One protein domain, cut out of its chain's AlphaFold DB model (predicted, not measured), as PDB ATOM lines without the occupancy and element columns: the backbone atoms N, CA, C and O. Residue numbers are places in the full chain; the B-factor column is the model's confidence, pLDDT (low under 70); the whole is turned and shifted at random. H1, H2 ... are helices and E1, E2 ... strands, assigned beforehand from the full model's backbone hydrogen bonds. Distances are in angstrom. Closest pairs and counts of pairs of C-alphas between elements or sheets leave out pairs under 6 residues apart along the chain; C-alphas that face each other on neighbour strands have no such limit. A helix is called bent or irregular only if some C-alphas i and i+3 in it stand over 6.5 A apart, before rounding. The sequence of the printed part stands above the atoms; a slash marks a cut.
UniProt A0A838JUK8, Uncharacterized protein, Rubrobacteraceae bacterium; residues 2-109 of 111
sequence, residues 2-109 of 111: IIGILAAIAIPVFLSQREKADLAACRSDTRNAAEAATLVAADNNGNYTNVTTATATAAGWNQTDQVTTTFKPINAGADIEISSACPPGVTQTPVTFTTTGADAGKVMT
ATOM      1  N   ILE A   2     243.744 194.153 317.454       74.19
ATOM      2  CA  ILE A   2     242.780 195.102 318.057       74.19
ATOM      3  C   ILE A   2     242.206 196.097 317.021       74.19
ATOM      4  O   ILE A   2     241.018 196.399 317.019       74.19
ATOM      5  N   ILE A   3     243.038 196.525 316.070       78.12
ATOM      6  CA  ILE A   3     242.693 197.492 315.012       78.12
ATOM      7  C   ILE A   3     241.622 196.937 314.043       78.12
ATOM      8  O   ILE A   3     240.797 197.687 313.532       78.12
ATOM      9  N   GLY A   4     241.595 195.614 313.823       77.38
ATOM     10  CA  GLY A   4     240.677 194.967 312.874       77.38
ATOM     11  C   GLY A   4     239.231 194.866 313.369       77.38
ATOM     12  O   GLY A   4     238.302 194.974 312.575       77.38
ATOM     13  N   ILE A   5     239.031 194.724 314.683       80.12
ATOM     14  CA  ILE A   5     237.691 194.655 315.290       80.12
ATOM     15  C   ILE A   5     237.044 196.044 315.319       80.12
ATOM     16  O   ILE A   5     235.860 196.186 315.025       80.12
ATOM     17  N   LEU A   6     237.835 197.081 315.607       80.25
ATOM     18  CA  LEU A   6     237.361 198.466 315.580       80.25
ATOM     19  C   LEU A   6     236.985 198.904 314.157       80.25
ATOM     20  O   LEU A   6     235.942 199.528 313.969       80.25
ATOM     21  N   ALA A   7     237.781 198.516 313.151       75.25
ATOM     22  CA  ALA A   7     237.472 198.787 311.747       75.25
ATOM     23  C   ALA A   7     236.141 198.147 311.315       75.25
ATOM     24  O   ALA A   7     235.351 198.797 310.638       75.25
ATOM     25  N   ALA A   8     235.841 196.923 311.761       80.06
ATOM     26  CA  ALA A   8     234.610 196.222 311.388       80.06
ATOM     27  C   ALA A   8     233.322 196.964 311.806       80.06
ATOM     28  O   ALA A   8     232.339 196.936 311.070       80.06
ATOM     29  N   ILE A   9     233.329 197.662 312.948       76.94
ATOM     30  CA  ILE A   9     232.183 198.464 313.423       76.94
ATOM     31  C   ILE A   9     232.212 199.878 312.821       76.94
ATOM     32  O   ILE A   9     231.166 200.464 312.545       76.94
ATOM     33  N   ALA A  10     233.407 200.427 312.587       75.69
ATOM     34  CA  ALA A  10     233.575 201.783 312.079       75.69
ATOM     35  C   ALA A  10     233.266 201.921 310.580       75.69
ATOM     36  O   ALA A  10     232.751 202.956 310.177       75.69
ATOM     37  N   ILE A  11     233.526 200.903 309.754       79.81
ATOM     38  CA  ILE A  11     233.284 200.942 308.298       79.81
ATOM     39  C   ILE A  11     231.829 201.301 307.928       79.81
ATOM     40  O   ILE A  11     231.653 202.225 307.131       79.81
ATOM     41  N   PRO A  12     230.777 200.658 308.477       80.44
ATOM     42  CA  PRO A  12     229.399 200.991 308.094       80.44
ATOM     43  C   PRO A  12     228.982 202.398 308.547       80.44
ATOM     44  O   PRO A  12     228.268 203.116 307.841       80.44
ATOM     45  N   VAL A  13     229.462 202.828 309.715       82.56
ATOM     46  CA  VAL A  13     229.195 204.173 310.234       82.56
ATOM     47  C   VAL A  13     229.948 205.225 309.416       82.56
ATOM     48  O   VAL A  13     229.396 206.276 309.111       82.56
ATOM     49  N   PHE A  14     231.176 204.932 308.993       81.69
ATOM     50  CA  PHE A  14     231.985 205.820 308.168       81.69
ATOM     51  C   PHE A  14     231.400 206.003 306.761       81.69
ATOM     52  O   PHE A  14     231.319 207.133 306.289       81.69
ATOM     53  N   LEU A  15     230.927 204.929 306.117       80.44
ATOM     54  CA  LEU A  15     230.268 205.021 304.807       80.44
ATOM     55  C   LEU A  15     228.991 205.872 304.872       80.44
ATOM     56  O   LEU A  15     228.840 206.811 304.097       80.44
ATOM     57  N   SER A  16     228.123 205.621 305.855       79.81
ATOM     58  CA  SER A  16     226.882 206.395 306.016       79.81
ATOM     59  C   SER A  16     227.111 207.853 306.447       79.81
ATOM     60  O   SER A  16     226.306 208.727 306.121       79.81
ATOM     61  N   GLN A  17     228.194 208.152 307.171       82.12
ATOM     62  CA  GLN A  17     228.592 209.532 307.472       82.12
ATOM     63  C   GLN A  17     229.159 210.244 306.245       82.12
ATOM     64  O   GLN A  17     228.835 211.409 306.032       82.12
ATOM     65  N   ARG A  18     229.954 209.547 305.427       82.00
ATOM     66  CA  ARG A  18     230.499 210.089 304.181       82.00
ATOM     67  C   ARG A  18     229.388 210.474 303.208       82.00
ATOM     68  O   ARG A  18     229.364 211.612 302.764       82.00
ATOM     69  N   GLU A  19     228.411 209.597 302.980       80.31
ATOM     70  CA  GLU A  19     227.257 209.900 302.117       80.31
ATOM     71  C   GLU A  19     226.472 211.133 302.598       80.31
ATOM     72  O   GLU A  19     226.055 211.973 301.800       80.31
ATOM     73  N   LYS A  20     226.292 211.283 303.918       79.31
ATOM     74  CA  LYS A  20     225.635 212.463 304.506       79.31
ATOM     75  C   LYS A  20     226.474 213.732 304.371       79.31
ATOM     76  O   LYS A  20     225.898 214.801 304.179       79.31
ATOM     77  N   ALA A  21     227.795 213.627 304.493       79.12
ATOM     78  CA  ALA A  21     228.714 214.744 304.307       79.12
ATOM     79  C   ALA A  21     228.720 215.215 302.848       79.12
ATOM     80  O   ALA A  21     228.584 216.412 302.602       79.12
ATOM     81  N   ASP A  22     228.759 214.280 301.897       79.69
ATOM     82  CA  ASP A  22     228.695 214.568 300.462       79.69
ATOM     83  C   ASP A  22     227.347 215.221 300.098       79.69
ATOM     84  O   ASP A  22     227.300 216.231 299.396       79.69
ATOM     85  N   LEU A  23     226.236 214.734 300.667       77.62
ATOM     86  CA  LEU A  23     224.922 215.360 300.488       77.62
ATOM     87  C   LEU A  23     224.841 216.766 301.102       77.62
ATOM     88  O   LEU A  23     224.211 217.662 300.535       77.62
ATOM     89  N   ALA A  24     225.442 216.969 302.277       78.56
ATOM     90  CA  ALA A  24     225.493 218.275 302.924       78.56
ATOM     91  C   ALA A  24     226.311 219.278 302.098       78.56
ATOM     92  O   ALA A  24     225.882 220.424 301.966       78.56
ATOM     93  N   ALA A  25     227.419 218.833 301.495       77.19
ATOM     94  CA  ALA A  25     228.218 219.633 300.575       77.19
ATOM     95  C   ALA A  25     227.383 220.077 299.364       77.19
ATOM     96  O   ALA A  25     227.226 221.276 299.152       77.19
ATOM     97  N   CYS A  26     226.698 219.156 298.677       75.19
ATOM     98  CA  CYS A  26     225.836 219.518 297.544       75.19
ATOM     99  C   CYS A  26     224.698 220.469 297.921       75.19
ATOM    100  O   CYS A  26     224.364 221.397 297.181       75.19
ATOM    101  N   ARG A  27     224.069 220.255 299.083       78.88
ATOM    102  CA  ARG A  27     223.023 221.160 299.582       78.88
ATOM    103  C   ARG A  27     223.593 222.547 299.860       78.88
ATOM    104  O   ARG A  27     222.928 223.529 299.545       78.88
ATOM    105  N   SER A  28     224.797 222.631 300.423       80.19
ATOM    106  CA  SER A  28     225.501 223.896 300.641       80.19
ATOM    107  C   SER A  28     225.825 224.588 299.318       80.19
ATOM    108  O   SER A  28     225.509 225.763 299.161       80.19
ATOM    109  N   ASP A  29     226.350 223.855 298.336       79.94
ATOM    110  CA  ASP A  29     226.669 224.394 297.012       79.94
ATOM    111  C   ASP A  29     225.423 224.892 296.281       79.94
ATOM    112  O   ASP A  29     225.460 225.942 295.648       79.94
ATOM    113  N   THR A  30     224.298 224.178 296.408       76.88
ATOM    114  CA  THR A  30     223.014 224.591 295.816       76.88
ATOM    115  C   THR A  30     222.483 225.867 296.466       76.88
ATOM    116  O   THR A  30     221.955 226.731 295.773       76.88
ATOM    117  N   ARG A  31     222.634 226.019 297.791       80.00
ATOM    118  CA  ARG A  31     222.259 227.257 298.498       80.00
ATOM    119  C   ARG A  31     223.141 228.420 298.079       80.00
ATOM    120  O   ARG A  31     222.618 229.469 297.736       80.00
ATOM    121  N   ASN A  32     224.451 228.203 298.034       82.44
ATOM    122  CA  ASN A  32     225.398 229.213 297.582       82.44
ATOM    123  C   ASN A  32     225.133 229.612 296.116       82.44
ATOM    124  O   ASN A  32     225.177 230.784 295.760       82.44
ATOM    125  N   ALA A  33     224.785 228.646 295.259       75.94
ATOM    126  CA  ALA A  33     224.373 228.899 293.880       75.94
ATOM    127  C   ALA A  33     223.074 229.720 293.809       75.94
ATOM    128  O   ALA A  33     222.973 230.633 292.995       75.94
ATOM    129  N   ALA A  34     222.092 229.430 294.667       76.44
ATOM    130  CA  ALA A  34     220.855 230.204 294.764       76.44
ATOM    131  C   ALA A  34     221.095 231.639 295.263       76.44
ATOM    132  O   ALA A  34     220.502 232.580 294.734       76.44
ATOM    133  N   GLU A  35     222.002 231.836 296.219       81.75
ATOM    134  CA  GLU A  35     222.424 233.169 296.664       81.75
ATOM    135  C   GLU A  35     223.083 233.945 295.516       81.75
ATOM    136  O   GLU A  35     222.662 235.054 295.197       81.75
ATOM    137  N   ALA A  36     224.024 233.337 294.792       79.12
ATOM    138  CA  ALA A  36     224.635 233.975 293.626       79.12
ATOM    139  C   ALA A  36     223.622 234.276 292.507       79.12
ATOM    140  O   ALA A  36     223.677 235.338 291.889       79.12
ATOM    141  N   ALA A  37     222.659 233.383 292.267       75.56
ATOM    142  CA  ALA A  37     221.589 233.611 291.302       75.56
ATOM    143  C   ALA A  37     220.683 234.786 291.698       75.56
ATOM    144  O   ALA A  37     220.312 235.582 290.839       75.56
ATOM    145  N   THR A  38     220.342 234.916 292.984       77.44
ATOM    146  CA  THR A  38     219.522 236.035 293.481       77.44
ATOM    147  C   THR A  38     220.280 237.361 293.460       77.44
ATOM    148  O   THR A  38     219.673 238.375 293.131       77.44
ATOM    149  N   LEU A  39     221.595 237.364 293.710       80.62
ATOM    150  CA  LEU A  39     222.447 238.549 293.538       80.62
ATOM    151  C   LEU A  39     222.476 239.015 292.077       80.62
ATOM    152  O   LEU A  39     222.163 240.167 291.789       80.62
ATOM    153  N   VAL A  40     222.756 238.104 291.140       78.12
ATOM    154  CA  VAL A  40     222.765 238.431 289.706       78.12
ATOM    155  C   VAL A  40     221.379 238.884 289.239       78.12
ATOM    156  O   VAL A  40     221.276 239.824 288.456       78.12
ATOM    157  N   ALA A  41     220.300 238.266 289.720       78.38
ATOM    158  CA  ALA A  41     218.948 238.708 289.389       78.38
ATOM    159  C   ALA A  41     218.618 240.082 289.984       78.38
ATOM    160  O   ALA A  41     217.990 240.890 289.302       78.38
ATOM    161  N   ALA A  42     219.059 240.388 291.209       80.12
ATOM    162  CA  ALA A  42     218.871 241.702 291.825       80.12
ATOM    163  C   ALA A  42     219.515 242.820 290.988       80.12
ATOM    164  O   ALA A  42     218.883 243.855 290.770       80.12
ATOM    165  N   ASP A  43     220.703 242.570 290.431       80.50
ATOM    166  CA  ASP A  43     221.385 243.504 289.528       80.50
ATOM    167  C   ASP A  43     220.687 243.636 288.158       80.50
ATOM    168  O   ASP A  43     220.809 244.659 287.486       80.50
ATOM    169  N   ASN A  44     219.908 242.629 287.749       79.75
ATOM    170  CA  ASN A  44     219.199 242.566 286.465       79.75
ATOM    171  C   ASN A  44     217.680 242.790 286.609       79.75
ATOM    172  O   ASN A  44     216.878 242.106 285.971       79.75
ATOM    173  N   ASN A  45     217.260 243.740 287.452       77.81
ATOM    174  CA  ASN A  45     215.845 244.099 287.660       77.81
ATOM    175  C   ASN A  45     214.946 242.932 288.125       77.81
ATOM    176  O   ASN A  45     213.755 242.899 287.818       77.81
ATOM    177  N   GLY A  46     215.502 241.977 288.869       70.88
ATOM    178  CA  GLY A  46     214.798 240.780 289.337       70.88
ATOM    179  C   GLY A  46     214.677 239.674 288.285       70.88
ATOM    180  O   GLY A  46     213.884 238.756 288.477       70.88
ATOM    181  N   ASN A  47     215.428 239.754 287.180       77.06
ATOM    182  CA  ASN A  47     215.382 238.782 286.091       77.06
ATOM    183  C   ASN A  47     216.595 237.835 286.125       77.06
ATOM    184  O   ASN A  47     217.750 238.256 286.114       77.06
ATOM    185  N   TYR A  48     216.320 236.535 286.102       77.25
ATOM    186  CA  TYR A  48     217.288 235.446 286.108       77.25
ATOM    187  C   TYR A  48     217.826 235.070 284.713       77.25
ATOM    188  O   TYR A  48     218.639 234.157 284.616       77.25
ATOM    189  N   THR A  49     217.427 235.741 283.619       75.19
ATOM    190  CA  THR A  49     217.887 235.409 282.241       75.19
ATOM    191  C   THR A  49     219.402 235.415 282.084       75.19
ATOM    192  O   THR A  49     219.940 234.610 281.328       75.19
ATOM    193  N   ASN A  50     220.085 236.310 282.797       72.81
ATOM    194  CA  ASN A  50     221.538 236.436 282.735       72.81
ATOM    195  C   ASN A  50     222.261 235.499 283.709       72.81
ATOM    196  O   ASN A  50     223.489 235.478 283.720       72.81
ATOM    197  N   VAL A  51     221.534 234.711 284.509       76.00
ATOM    198  CA  VAL A  51     222.147 233.777 285.451       76.00
ATOM    199  C   VAL A  51     222.687 232.568 284.697       76.00
ATOM    200  O   VAL A  51     221.965 231.661 284.288       76.00
ATOM    201  N   THR A  52     224.003 232.570 284.537       76.31
ATOM    202  CA  THR A  52     224.816 231.497 283.971       76.31
ATOM    203  C   THR A  52     225.893 231.092 284.977       76.31
ATOM    204  O   THR A  52     226.123 231.783 285.972       76.31
ATOM    205  N   THR A  53     226.608 229.998 284.714       71.00
ATOM    206  CA  THR A  53     227.768 229.603 285.533       71.00
ATOM    207  C   THR A  53     228.809 230.723 285.620       71.00
ATOM    208  O   THR A  53     229.325 230.991 286.698       71.00
ATOM    209  N   ALA A  54     229.054 231.449 284.524       72.19
ATOM    210  CA  ALA A  54     230.012 232.551 284.483       72.19
ATOM    211  C   ALA A  54     229.601 233.739 285.371       72.19
ATOM    212  O   ALA A  54     230.430 234.286 286.098       72.19
ATOM    213  N   THR A  55     228.324 234.132 285.346       75.94
ATOM    214  CA  THR A  55     227.829 235.234 286.188       75.94
ATOM    215  C   THR A  55     227.721 234.825 287.651       75.94
ATOM    216  O   THR A  55     227.990 235.639 288.525       75.94
ATOM    217  N   ALA A  56     227.379 233.563 287.932       73.69
ATOM    218  CA  ALA A  56     227.384 233.037 289.290       73.69
ATOM    219  C   ALA A  56     228.806 233.053 289.878       73.69
ATOM    220  O   ALA A  56     228.997 233.517 291.000       73.69
ATOM    221  N   THR A  57     229.821 232.647 289.107       75.94
ATOM    222  CA  THR A  57     231.225 232.727 289.546       75.94
ATOM    223  C   THR A  57     231.702 234.158 289.746       75.94
ATOM    224  O   THR A  57     232.390 234.439 290.727       75.94
ATOM    225  N   ALA A  58     231.279 235.093 288.892       74.12
ATOM    226  CA  ALA A  58     231.539 236.515 289.107       74.12
ATOM    227  C   ALA A  58     230.876 237.054 290.393       74.12
ATOM    228  O   ALA A  58     231.446 237.921 291.050       74.12
ATOM    229  N   ALA A  59     229.722 236.505 290.785       74.12
ATOM    230  CA  ALA A  59     229.029 236.813 292.037       74.12
ATOM    231  C   ALA A  59     229.598 236.070 293.269       74.12
ATOM    232  O   ALA A  59     229.044 236.181 294.361       74.12
ATOM    233  N   GLY A  60     230.707 235.334 293.122       72.38
ATOM    234  CA  GLY A  60     231.403 234.662 294.225       72.38
ATOM    235  C   GLY A  60     231.042 233.188 294.422       72.38
ATOM    236  O   GLY A  60     231.527 232.562 295.367       72.38
ATOM    237  N   TRP A  61     230.235 232.603 293.534       75.88
ATOM    238  CA  TRP A  61     229.943 231.175 293.569       75.88
ATOM    239  C   TRP A  61     231.104 230.349 292.998       75.88
ATOM    240  O   TRP A  61     231.500 230.501 291.844       75.88
ATOM    241  N   ASN A  62     231.628 229.425 293.799       72.81
ATOM    242  CA  ASN A  62     232.640 228.473 293.356       72.81
ATOM    243  C   ASN A  62     232.066 227.063 293.395       72.81
ATOM    244  O   ASN A  62     231.457 226.658 294.384       72.81
ATOM    245  N   GLN A  63     232.283 226.325 292.313       67.19
ATOM    246  CA  GLN A  63     231.891 224.931 292.211       67.19
ATOM    247  C   GLN A  63     232.817 224.068 293.076       67.19
ATOM    248  O   GLN A  63     234.037 224.117 292.914       67.19
ATOM    249  N   THR A  64     232.247 223.268 293.975       67.81
ATOM    250  CA  THR A  64     232.991 222.213 294.673       67.81
ATOM    251  C   THR A  64     233.384 221.117 293.683       67.81
ATOM    252  O   THR A  64     232.611 220.750 292.793       67.81
ATOM    253  N   ASP A  65     234.597 220.584 293.834       60.75
ATOM    254  CA  ASP A  65     235.101 219.503 292.988       60.75
ATOM    255  C   ASP A  65     234.165 218.278 293.068       60.75
ATOM    256  O   ASP A  65     233.729 217.885 294.150       60.75
ATOM    257  N   GLN A  66     233.827 217.695 291.915       57.84
ATOM    258  CA  GLN A  66     232.821 216.629 291.731       57.84
ATOM    259  C   GLN A  66     231.333 216.983 291.967       57.84
ATOM    260  O   GLN A  66     230.491 216.085 291.877       57.84
ATOM    261  N   VAL A  67     230.966 218.251 292.188       65.19
ATOM    262  CA  VAL A  67     229.554 218.684 292.235       65.19
ATOM    263  C   VAL A  67     229.215 219.457 290.968       65.19
ATOM    264  O   VAL A  67     229.720 220.553 290.771       65.19
ATOM    265  N   THR A  68     228.364 218.926 290.084       70.94
ATOM    266  CA  THR A  68     227.991 219.623 288.833       70.94
ATOM    267  C   THR A  68     226.719 220.433 289.014       70.94
ATOM    268  O   THR A  68     225.634 219.861 289.047       70.94
ATOM    269  N   THR A  69     226.831 221.759 289.113       68.44
ATOM    270  CA  THR A  69     225.666 222.650 289.202       68.44
ATOM    271  C   THR A  69     225.266 223.198 287.838       68.44
ATOM    272  O   THR A  69     226.097 223.708 287.086       68.44
ATOM    273  N   THR A  70     223.976 223.177 287.550       72.88
ATOM    274  CA  THR A  70     223.387 223.758 286.347       72.88
ATOM    275  C   THR A  70     222.431 224.873 286.738       72.88
ATOM    276  O   THR A  70     221.654 224.718 287.677       72.88
ATOM    277  N   PHE A  71     222.511 225.996 286.024       74.81
ATOM    278  CA  PHE A  71     221.590 227.121 286.147       74.81
ATOM    279  C   PHE A  71     220.685 227.126 284.921       74.81
ATOM    280  O   PHE A  71     221.173 227.164 283.790       74.81
ATOM    281  N   LYS A  72     219.375 227.070 285.135       78.69
ATOM    282  CA  LYS A  72     218.382 227.062 284.067       78.69
ATOM    283  C   LYS A  72     217.340 228.142 284.350       78.69
ATOM    284  O   LYS A  72     216.410 227.906 285.122       78.69
ATOM    285  N   PRO A  73     217.477 229.327 283.733       71.88
ATOM    286  CA  PRO A  73     216.414 230.318 283.731       71.88
ATOM    287  C   PRO A  73     215.175 229.719 283.059       71.88
ATOM    288  O   PRO A  73     215.261 229.126 281.980       71.88
ATOM    289  N   ILE A  74     214.017 229.858 283.692       70.88
ATOM    290  CA  ILE A  74     212.723 229.396 283.184       70.88
ATOM    291  C   ILE A  74     211.760 230.584 283.100       70.88
ATOM    292  O   ILE A  74     212.044 231.672 283.599       70.88
ATOM    293  N   ASN A  75     210.649 230.408 282.384       65.81
ATOM    294  CA  ASN A  75     209.617 231.439 282.224       65.81
ATOM    295  C   ASN A  75     210.172 232.809 281.760       65.81
ATOM    296  O   ASN A  75     209.953 233.839 282.392       65.81
ATOM    297  N   ALA A  76     210.969 232.805 280.683       68.88
ATOM    298  CA  ALA A  76     211.656 233.988 280.142       68.88
ATOM    299  C   ALA A  76     212.579 234.724 281.146       68.88
ATOM    300  O   ALA A  76     212.857 235.911 280.984       68.88
ATOM    301  N   GLY A  77     213.072 234.006 282.164       65.56
ATOM    302  CA  GLY A  77     213.957 234.524 283.206       65.56
ATOM    303  C   GLY A  77     213.231 235.129 284.406       65.56
ATOM    304  O   GLY A  77     213.882 235.603 285.327       65.56
ATOM    305  N   ALA A  78     211.900 235.066 284.465       67.12
ATOM    306  CA  ALA A  78     211.180 235.408 285.693       67.12
ATOM    307  C   ALA A  78     211.510 234.450 286.855       67.12
ATOM    308  O   ALA A  78     211.350 234.812 288.015       67.12
ATOM    309  N   ASP A  79     211.997 233.251 286.534       70.81
ATOM    310  CA  ASP A  79     212.255 232.173 287.474       70.81
ATOM    311  C   ASP A  79     213.561 231.434 287.147       70.81
ATOM    312  O   ASP A  79     214.058 231.487 286.017       70.81
ATOM    313  N   ILE A  80     214.102 230.694 288.118       77.06
ATOM    314  CA  ILE A  80     215.298 229.868 287.939       77.06
ATOM    315  C   ILE A  80     215.162 228.489 288.586       77.06
ATOM    316  O   ILE A  80     214.663 228.338 289.700       77.06
ATOM    317  N   GLU A  81     215.660 227.482 287.873       73.19
ATOM    318  CA  GLU A  81     215.897 226.128 288.360       73.19
ATOM    319  C   GLU A  81     217.415 225.907 288.452       73.19
ATOM    320  O   GLU A  81     218.143 226.052 287.468       73.19
ATOM    321  N   ILE A  82     217.908 225.591 289.646       76.62
ATOM    322  CA  ILE A  82     219.319 225.335 289.932       76.62
ATOM    323  C   ILE A  82     219.432 223.894 290.394       76.62
ATOM    324  O   ILE A  82     218.811 223.522 291.384       76.62
ATOM    325  N   SER A  83     220.221 223.079 289.706       70.69
ATOM    326  CA  SER A  83     220.354 221.659 290.033       70.69
ATOM    327  C   SER A  83     221.815 221.287 290.219       70.69
ATOM    328  O   SER A  83     222.617 221.550 289.326       70.69
ATOM    329  N   SER A  84     222.167 220.694 291.362       72.94
ATOM    330  CA  SER A  84     223.506 220.191 291.670       72.94
ATOM    331  C   SER A  84     223.541 218.659 291.678       72.94
ATOM    332  O   SER A  84     222.828 217.986 292.426       72.94
ATOM    333  N   ALA A  85     224.376 218.077 290.820       71.88
ATOM    334  CA  ALA A  85     224.650 216.647 290.812       71.88
ATOM    335  C   ALA A  85     225.820 216.344 291.755       71.88
ATOM    336  O   ALA A  85     226.927 216.826 291.524       71.88
ATOM    337  N   CYS A  86     225.566 215.556 292.803       72.00
ATOM    338  CA  CYS A  86     226.598 215.052 293.713       72.00
ATOM    339  C   CYS A  86     227.461 213.959 293.059       72.00
ATOM    340  O   CYS A  86     227.033 213.362 292.066       72.00
ATOM    341  N   PRO A  87     228.631 213.634 293.645       67.06
ATOM    342  CA  PRO A  87     229.481 212.548 293.169       67.06
ATOM    343  C   PRO A  87     228.731 211.203 293.086       67.06
ATOM    344  O   PRO A  87     227.801 210.962 293.865       67.06
ATOM    345  N   PRO A  88     229.134 210.288 292.181       59.06
ATOM    346  CA  PRO A  88     228.512 208.972 292.063       59.06
ATOM    347  C   PRO A  88     228.679 208.177 293.369       59.06
ATOM    348  O   PRO A  88     229.796 207.863 293.775       59.06
ATOM    349  N   GLY A  89     227.560 207.860 294.029       59.09
ATOM    350  CA  GLY A  89     227.530 207.157 295.322       59.09
ATOM    351  C   GLY A  89     226.499 207.693 296.319       59.09
ATOM    352  O   GLY A  89     226.212 207.022 297.304       59.09
ATOM    353  N   VAL A  90     225.904 208.861 296.057       61.50
ATOM    354  CA  VAL A  90     224.868 209.460 296.912       61.50
ATOM    355  C   VAL A  90     223.479 209.185 296.323       61.50
ATOM    356  O   VAL A  90     223.211 209.518 295.174       61.50
ATOM    357  N   THR A  91     222.564 208.610 297.103       56.69
ATOM    358  CA  THR A  91     221.209 208.202 296.669       56.69
ATOM    359  C   THR A  91     220.192 209.347 296.530       56.69
ATOM    360  O   THR A  91     219.003 209.091 296.421       56.69
ATOM    361  N   GLN A  92     220.628 210.613 296.511       58.56
ATOM    362  CA  GLN A  92     219.755 211.803 296.482       58.56
ATOM    363  C   GLN A  92     220.193 212.843 295.432       58.56
ATOM    364  O   GLN A  92     220.150 214.053 295.663       58.56
ATOM    365  N   THR A  93     220.647 212.370 294.271       60.16
ATOM    366  CA  THR A  93     221.044 213.218 293.138       60.16
ATOM    367  C   THR A  93     219.920 213.390 292.114       60.16
ATOM    368  O   THR A  93     219.311 212.385 291.747       60.16
ATOM    369  N   PRO A  94     219.721 214.593 291.543       63.62
ATOM    370  CA  PRO A  94     220.384 215.866 291.858       63.62
ATOM    371  C   PRO A  94     219.620 216.701 292.901       63.62
ATOM    372  O   PRO A  94     218.401 216.634 292.972       63.62
ATOM    373  N   VAL A  95     220.319 217.524 293.685       65.19
ATOM    374  CA  VAL A  95     219.679 218.479 294.603       65.19
ATOM    375  C   VAL A  95     219.221 219.699 293.807       65.19
ATOM    376  O   VAL A  95     220.045 220.375 293.195       65.19
ATOM    377  N   THR A  96     217.928 220.003 293.822       63.72
ATOM    378  CA  THR A  96     217.328 221.063 293.009       63.72
ATOM    379  C   THR A  96     216.762 222.180 293.878       63.72
ATOM    380  O   THR A  96     216.113 221.938 294.893       63.72
ATOM    381  N   PHE A  97     216.998 223.420 293.469       62.84
ATOM    382  CA  PHE A  97     216.350 224.625 293.965       62.84
ATOM    383  C   PHE A  97     215.551 225.243 292.819       62.84
ATOM    384  O   PHE A  97     216.084 225.437 291.731       62.84
ATOM    385  N   THR A  98     214.278 225.547 293.049       65.31
ATOM    386  CA  THR A  98     213.408 226.208 292.068       65.31
ATOM    387  C   THR A  98     212.792 227.450 292.695       65.31
ATOM    388  O   THR A  98     212.521 227.463 293.896       65.31
ATOM    389  N   THR A  99     212.568 228.501 291.909       56.31
ATOM    390  CA  THR A  99     211.768 229.667 292.327       56.31
ATOM    391  C   THR A  99     210.302 229.570 291.900       56.31
ATOM    392  O   THR A  99     209.494 230.382 292.339       56.31
ATOM    393  N   THR A 100     209.925 228.544 291.131       55.47
ATOM    394  CA  THR A 100     208.546 228.317 290.666       55.47
ATOM    395  C   THR A 100     207.868 227.172 291.425       55.47
ATOM    396  O   THR A 100     208.476 226.128 291.668       55.47
ATOM    397  N   GLY A 101     206.567 227.317 291.708       58.88
ATOM    398  CA  GLY A 101     205.702 226.247 292.232       58.88
ATOM    399  C   GLY A 101     205.628 226.169 293.764       58.88
ATOM    400  O   GLY A 101     206.095 227.058 294.468       58.88
ATOM    401  N   ALA A 102     205.031 225.096 294.302       55.19
ATOM    402  CA  ALA A 102     204.880 224.861 295.754       55.19
ATOM    403  C   ALA A 102     206.221 224.668 296.506       55.19
ATOM    404  O   ALA A 102     206.277 224.661 297.744       55.19
ATOM    405  N   ASP A 103     207.295 224.540 295.731       55.84
ATOM    406  CA  ASP A 103     208.661 224.280 296.161       55.84
ATOM    407  C   ASP A 103     209.592 225.482 295.929       55.84
ATOM    408  O   ASP A 103     210.807 225.371 296.100       55.84
ATOM    409  N   ALA A 104     209.011 226.645 295.602       57.38
ATOM    410  CA  ALA A 104     209.719 227.911 295.482       57.38
ATOM    411  C   ALA A 104     210.574 228.189 296.733       57.38
ATOM    412  O   ALA A 104     210.071 228.227 297.859       57.38
ATOM    413  N   GLY A 105     211.880 228.370 296.536       60.31
ATOM    414  CA  GLY A 105     212.822 228.693 297.608       60.31
ATOM    415  C   GLY A 105     213.313 227.497 298.432       60.31
ATOM    416  O   GLY A 105     214.043 227.693 299.405       60.31
ATOM    417  N   LYS A 106     212.943 226.257 298.081       61.69
ATOM    418  CA  LYS A 106     213.398 225.054 298.794       61.69
ATOM    419  C   LYS A 106     214.523 224.356 298.038       61.69
ATOM    420  O   LYS A 106     214.433 224.118 296.842       61.69
ATOM    421  N   VAL A 107     215.564 223.966 298.772       62.25
ATOM    422  CA  VAL A 107     216.595 223.038 298.290       62.25
ATOM    423  C   VAL A 107     216.083 221.622 298.526       62.25
ATOM    424  O   VAL A 107     216.060 221.155 299.666       62.25
ATOM    425  N   MET A 108     215.629 220.967 297.464       61.62
ATOM    426  CA  MET A 108     215.018 219.646 297.505       61.62
ATOM    427  C   MET A 108     215.938 218.598 296.907       61.62
ATOM    428  O   MET A 108     216.514 218.766 295.842       61.62
ATOM    429  N   THR A 109     216.054 217.486 297.606       61.81
ATOM    430  CA  THR A 109     216.608 216.243 297.084       61.81
ATOM    431  C   THR A 109     215.440 215.398 296.572       61.81
ATOM    432  O   THR A 109     214.475 215.253 297.330       61.81
TER     433      THR A 109
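Overview. This is residues 2 to 109 of the 111 residues of an uncharacterized protein of Rubrobacteraceae bacterium (UniProt A0A838JUK8). One very long helix, H1, bent near its beginning, runs with its long arm H1b along a small sheet of three strands, and its first part, residues 2 to 15, sticks out free beyond the body. The short helix H2 packs on residues 33 to 40 of H1b and only grazes the sheet. The printed part has 108 residues with two named helices and then three named strands, in the order H1 H2 E1 E2 E3; the sheet runs E1 E2 E3, antiparallel throughout, and the class is mixed, helices and strands. The whole is loose, with a radius of gyration of the C-alphas of 17.1 A, and its outline is a rod of 64 by 30 by 17 A.

Arrangement. Start at residues 2 to 43, assigned by hydrogen bonds as one helix, H1, but bent: C-alphas 9 and 12 are 6.5 A apart. Arms H1a, residues 2 to 9, and H1b, residues 12 to 43, stand at a steep tilt of 57 degrees. Next comes H2, residues 53 to 58, which touches H1b; their closest C-alphas, Ala 36 and Ala 56, are 5.2 A apart, and the tilt of 73 degrees is only just about perpendicular. E1, residues 68 to 74, E2, residues 79 to 85, and E3, residues 95 to 98, form a meander, each strand the antiparallel neighbour of the one before. In the hairpin E1 and E2 find N 70 and O 83 within hydrogen-bond range at 2.8 A; in the hairpin E2 and E3 find N 82 and O 97 at 2.8 A. H1b is on the sheet, making two layers, a helix on one face of a sheet, at a height over the sheet of 7.4 A. It runs along the strands, at 26 degrees to E2 on the local plane; the closest C-alphas of the two, Thr 30 and Ser 84, are 6.1 A apart. H1a is apart from H2 and from the three strands. Every O i to N i+4 pair is within hydrogen-bond range in H1b and H2, but 2 of 4 in H1a.

Along the chain. Find C-alpha 2 at (242.780, 195.102, 318.057), where H1a begins; it is 12.0 A long. From C-alpha 12 at (229.399, 200.991, 308.094), H1b runs 47.1 A to C-alpha 43. H2 is 8.6 A long, E1 19.0 A and E2 20.1 A. E3, 10.3 A long, ends at C-alpha 98, at (213.408, 226.208, 292.068).

Size, cuts and confidence. The C-alphas farthest apart, those of Ile 2 and Asn 45, are 63.6 A apart. The printed part has no cut and no long link. Mean pLDDT of the printed part is 72.3; look for values under 70 at residues 63 to 67, 69, 75 to 78 and 87 to 109.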